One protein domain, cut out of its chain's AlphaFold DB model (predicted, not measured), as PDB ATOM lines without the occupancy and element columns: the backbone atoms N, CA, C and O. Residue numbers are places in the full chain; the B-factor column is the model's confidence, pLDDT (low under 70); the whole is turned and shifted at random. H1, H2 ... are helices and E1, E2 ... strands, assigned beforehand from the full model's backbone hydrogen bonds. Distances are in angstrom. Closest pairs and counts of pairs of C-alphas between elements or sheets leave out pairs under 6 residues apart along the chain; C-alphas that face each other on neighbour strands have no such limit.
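This is residues 73 to 90 and 104 to 125 of the 125 residues of the protein "NAD-dependent epimerase/dehydratase family protein" of Anaerolineales bacterium (UniProt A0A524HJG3). What shape do these atoms make? They make a long, thin rod of two helices set end to end, H1 and H2, each running away from the middle, with the short strand E1 crosswise at the beginning of H2. It is an open arrangement, in which residues 82 to 90 and 113 to 125 stand free at the two ends. What is it made of? The printed part has 40 residues with two named helices and one named strand, in the order H1, E1, H2, and its class is mostly helix. It is extended, with a radius of gyration of the C-alphas of 14.7 A and spans of 49 by 18 by 10 A.

How does the longest helix stand to the strand? H2, residues 109 to 120, and E1, residues 106 to 108, meet only through their link, a tight one with 0 residues between them. E1 pairs with no named strand. Where is the other helix? H1, residues 80 to 89, is apart from H2 and apart from E1. Are the helix backbones well formed? In H1 and H2 every O i to N i+4 pair is within hydrogen-bond range.

Where does H2 lie? It measures 16.8 A from C-alpha 109 at (296.538, 343.791, 195.037) to C-alpha 120 at (299.446, 345.420, 211.523). Where are the others? H1 begins with C-alpha 80 at (290.959, 338.687, 185.401) and measures 14.0 A, and E1 measures 6.8 A from C-alpha 106 to C-alpha 108.

How large is it? The two C-alphas farthest apart, those of Ile 90 and Asp 123, are 49.0 A apart. Where is the cut? Residues 91 to 103 are not printed, on the link from H1 to E1, and C-alphas 90 and 104 are 22.3 A apart across it. How confident is the model? The mean pLDDT of the printed part is 89.9, and no printed residue is under 70.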
ATOM      1  N   TYR A  73     292.474 341.761 192.117       94.44
ATOM      2  CA  TYR A  73     293.078 341.752 190.784       94.44
ATOM      3  C   TYR A  73     294.468 342.390 190.786       94.44
ATOM      4  O   TYR A  73     294.803 343.210 191.641       94.44
ATOM      5  N   GLY A  74     295.293 341.970 189.828       92.69
ATOM      6  CA  GLY A  74     296.704 342.317 189.763       92.69
ATOM      7  C   GLY A  74     297.452 341.503 188.711       92.69
ATOM      8  O   GLY A  74     296.868 340.618 188.078       92.69
ATOM      9  N   PRO A  75     298.754 341.762 188.520       91.06
ATOM     10  CA  PRO A  75     299.589 340.940 187.658       91.06
ATOM     11  C   PRO A  75     299.518 339.466 188.088       91.06
ATOM     12  O   PRO A  75     299.769 339.139 189.247       91.06
ATOM     13  N   ASN A  76     299.198 338.573 187.147       85.69
ATOM     14  CA  ASN A  76     299.054 337.124 187.367       85.69
ATOM     15  C   ASN A  76     297.913 336.700 188.312       85.69
ATOM     16  O   ASN A  76     297.953 335.602 188.880       85.69
ATOM     17  N   ASP A  77     296.881 337.528 188.486       89.62
ATOM     18  CA  ASP A  77     295.703 337.128 189.249       89.62
ATOM     19  C   ASP A  77     294.958 335.953 188.578       89.62
ATOM     20  O   ASP A  77     295.070 335.694 187.382       89.62
ATOM     21  N   ARG A  78     294.159 335.208 189.343       85.25
ATOM     22  CA  ARG A  78     293.466 334.022 188.808       85.25
ATOM     23  C   ARG A  78     292.092 334.316 188.218       85.25
ATOM     24  O   ARG A  78     291.559 333.431 187.549       85.25
ATOM     25  N   PHE A  79     291.538 335.504 188.437       86.88
ATOM     26  CA  PHE A  79     290.218 335.889 187.956       86.88
ATOM     27  C   PHE A  79     290.317 336.625 186.615       86.88
ATOM     28  O   PHE A  79     289.958 336.054 185.586       86.88
ATOM     29  N   THR A  80     290.872 337.838 186.594       87.00
ATOM     30  CA  THR A  80     290.959 338.687 185.401       87.00
ATOM     31  C   THR A  80     291.870 338.086 184.339       87.00
ATOM     32  O   THR A  80     291.479 338.035 183.177       87.00
ATOM     33  N   THR A  81     293.013 337.498 184.710       88.06
ATOM     34  CA  THR A  81     293.906 336.832 183.741       88.06
ATOM     35  C   THR A  81     293.259 335.593 183.109       88.06
ATOM     36  O   THR A  81     293.482 335.281 181.938       88.06
ATOM     37  N   SER A  82     292.453 334.842 183.863       86.88
ATOM     38  CA  SER A  82     291.730 333.685 183.314       86.88
ATOM     39  C   SER A  82     290.564 334.125 182.434       86.88
ATOM     40  O   SER A  82     290.370 333.555 181.363       86.88
ATOM     41  N   LEU A  83     289.843 335.167 182.847       86.94
ATOM     42  CA  LEU A  83     288.766 335.768 182.073       86.94
ATOM     43  C   LEU A  83     289.284 336.341 180.745       86.94
ATOM     44  O   LEU A  83     288.737 336.028 179.693       86.94
ATOM     45  N   ALA A  84     290.384 337.095 180.772       87.88
ATOM     46  CA  ALA A  84     291.022 337.646 179.579       87.88
ATOM     47  C   ALA A  84     291.468 336.544 178.607       87.88
ATOM     48  O   ALA A  84     291.208 336.641 177.410       87.88
ATOM     49  N   ARG A  85     292.069 335.457 179.116       88.19
ATOM     50  CA  ARG A  85     292.421 334.287 178.293       88.19
ATOM     51  C   ARG A  85     291.194 333.624 177.670       88.19
ATOM     52  O   ARG A  85     291.259 333.216 176.516       88.19
ATOM     53  N   LEU A  86     290.087 333.526 178.405       87.31
ATOM     54  CA  LEU A  86     288.847 332.947 177.889       87.31
ATOM     55  C   LEU A  86     288.232 333.819 176.784       87.31
ATOM     56  O   LEU A  86     287.835 333.292 175.750       87.31
ATOM     57  N   ILE A  87     288.215 335.141 176.975       88.25
ATOM     58  CA  ILE A  87     287.743 336.103 175.967       88.25
ATOM     59  C   ILE A  87     288.606 336.020 174.702       88.25
ATOM     60  O   ILE A  87     288.075 335.950 173.599       88.25
ATOM     61  N   GLN A  88     289.934 335.962 174.849       87.75
ATOM     62  CA  GLN A  88     290.852 335.816 173.714       87.75
ATOM     63  C   GLN A  88     290.665 334.488 172.967       87.75
ATOM     64  O   GLN A  88     290.829 334.443 171.751       87.75
ATOM     65  N   ALA A  89     290.316 333.413 173.676       88.62
ATOM     66  CA  ALA A  89     290.099 332.101 173.078       88.62
ATOM     67  C   ALA A  89     288.756 331.979 172.330       88.62
ATOM     68  O   ALA A  89     288.633 331.110 171.467       88.62
ATOM     69  N   ILE A  90     287.758 332.819 172.639       87.31
ATOM     70  CA  ILE A  90     286.410 332.747 172.051       87.31
ATOM     71  C   ILE A  90     286.003 334.124 171.485       87.31
ATOM     72  O   ILE A  90     285.223 334.851 172.101       87.31
ATOM     73  N   LEU A 104     280.407 343.389 190.745       86.50
ATOM     74  CA  LEU A 104     281.701 343.000 191.295       86.50
ATOM     75  C   LEU A 104     282.351 344.200 191.983       86.50
ATOM     76  O   LEU A 104     282.267 345.326 191.498       86.50
ATOM     77  N   GLN A 105     283.042 343.939 193.090       91.31
ATOM     78  CA  GLN A 105     283.851 344.924 193.808       91.31
ATOM     79  C   GLN A 105     285.321 344.496 193.755       91.31
ATOM     80  O   GLN A 105     285.801 343.827 194.675       91.31
ATOM     81  N   PRO A 106     286.022 344.772 192.643       91.50
ATOM     82  CA  PRO A 106     287.419 344.413 192.513       91.50
ATOM     83  C   PRO A 106     288.304 345.303 193.397       91.50
ATOM     84  O   PRO A 106     288.089 346.511 193.480       91.50
ATOM     85  N   LEU A 107     289.312 344.708 194.033       94.50
ATOM     86  CA  LEU A 107     290.319 345.388 194.846       94.50
ATOM     87  C   LEU A 107     291.704 345.182 194.227       94.50
ATOM     88  O   LEU A 107     292.057 344.058 193.864       94.50
ATOM     89  N   TRP A 108     292.489 346.250 194.105       95.50
ATOM     90  CA  TRP A 108     293.861 346.158 193.615       95.50
ATOM     91  C   TRP A 108     294.765 345.450 194.634       95.50
ATOM     92  O   TRP A 108     294.651 345.666 195.841       95.50
ATOM     93  N   ILE A 109     295.670 344.591 194.159       94.75
ATOM     94  CA  ILE A 109     296.538 343.791 195.037       94.75
ATOM     95  C   ILE A 109     297.464 344.642 195.917       94.75
ATOM     96  O   ILE A 109     297.671 344.293 197.078       94.75
ATOM     97  N   GLU A 110     297.999 345.756 195.412       96.12
ATOM     98  CA  GLU A 110     298.881 346.608 196.224       96.12
ATOM     99  C   GLU A 110     298.082 347.376 197.278       96.12
ATOM    100  O   GLU A 110     298.567 347.552 198.392       96.12
ATOM    101  N   ASP A 111     296.834 347.744 196.981       95.94
ATOM    102  CA  ASP A 111     295.949 348.365 197.971       95.94
ATOM    103  C   ASP A 111     295.652 347.388 199.109       95.94
ATOM    104  O   ASP A 111     295.727 347.759 200.278       95.94
ATOM    105  N   LEU A 112     295.392 346.115 198.790       95.12
ATOM    106  CA  LEU A 112     295.232 345.080 199.811       95.12
ATOM    107  C   LEU A 112     296.502 344.904 200.655       95.12
ATOM    108  O   LEU A 112     296.410 344.787 201.876       95.12
ATOM    109  N   ALA A 113     297.678 344.885 200.025       94.69
ATOM    110  CA  ALA A 113     298.944 344.775 200.742       94.69
ATOM    111  C   ALA A 113     299.163 345.969 201.687       94.69
ATOM    112  O   ALA A 113     299.529 345.772 202.843       94.69
ATOM    113  N   ASN A 114     298.868 347.188 201.229       95.69
ATOM    114  CA  ASN A 114     298.947 348.393 202.051       95.69
ATOM    115  C   ASN A 114     297.964 348.347 203.226       95.69
ATOM    116  O   ASN A 114     298.345 348.667 204.345       95.69
ATOM    117  N   ILE A 115     296.727 347.892 202.999       94.50
ATOM    118  CA  ILE A 115     295.732 347.723 204.065       94.50
ATOM    119  C   ILE A 115     296.225 346.717 205.107       94.50
ATOM    120  O   ILE A 115     296.145 347.001 206.295       94.50
ATOM    121  N   LEU A 116     296.773 345.575 204.681       93.06
ATOM    122  CA  LEU A 116     297.337 344.579 205.596       93.06
ATOM    123  C   LEU A 116     298.470 345.167 206.444       93.06
ATOM    124  O   LEU A 116     298.484 344.963 207.653       93.06
ATOM    125  N   LEU A 117     299.382 345.923 205.827       93.75
ATOM    126  CA  LEU A 117     300.470 346.598 206.537       93.75
ATOM    127  C   LEU A 117     299.939 347.623 207.543       93.75
ATOM    128  O   LEU A 117     300.343 347.615 208.699       93.75
ATOM    129  N   TRP A 118     298.983 348.458 207.145       94.31
ATOM    130  CA  TRP A 118     298.393 349.448 208.047       94.31
ATOM    131  C   TRP A 118     297.592 348.821 209.185       94.31
ATOM    132  O   TRP A 118     297.547 349.389 210.273       94.31
ATOM    133  N   SER A 119     296.956 347.671 208.957       92.56
ATOM    134  CA  SER A 119     296.250 346.949 210.014       92.56
ATOM    135  C   SER A 119     297.200 346.282 211.008       92.56
ATOM    136  O   SER A 119     296.830 346.138 212.168       92.56
ATOM    137  N   LEU A 120     298.419 345.913 210.597       89.00
ATOM    138  CA  LEU A 120     299.446 345.420 211.523       89.00
ATOM    139  C   LEU A 120     299.891 346.507 212.509       89.00
ATOM    140  O   LEU A 120     300.080 346.215 213.684       89.00
ATOM    141  N   ASP A 121     300.008 347.751 212.043       89.50
ATOM    142  CA  ASP A 121     300.467 348.887 212.854       89.50
ATOM    143  C   ASP A 121     299.339 349.563 213.662       89.50
ATOM    144  O   ASP A 121     299.576 350.544 214.372       89.50
ATOM    145  N   ASN A 122     298.092 349.093 213.538       89.94
ATOM    146  CA  ASN A 122     296.933 349.710 214.172       89.94
ATOM    147  C   ASN A 122     296.284 348.781 215.198       89.94
ATOM    148  O   ASN A 122     295.552 347.851 214.865       89.94
ATOM    149  N   ASP A 123     296.438 349.117 216.476       83.94
ATOM    150  CA  ASP A 123     295.901 348.304 217.567       83.94
ATOM    151  C   ASP A 123     294.365 348.206 217.583       83.94
ATOM    152  O   ASP A 123     293.825 347.332 218.255       83.94
ATOM    153  N   LYS A 124     293.656 349.084 216.858       82.12
ATOM    154  CA  LYS A 124     292.184 349.161 216.839       82.12
ATOM    155  C   LYS A 124     291.516 348.342 215.732       82.12
ATOM    156  O   LYS A 124     290.286 348.338 215.671       82.12
ATOM    157  N   THR A 125     292.292 347.743 214.831       71.44
ATOM    158  CA  THR A 125     291.804 346.896 213.727       71.44
ATOM    159  C   THR A 125     292.134 345.446 213.980       71.44
ATOM    160  O   THR A 125     291.303 344.583 213.632       71.44
TER     161      THR A 125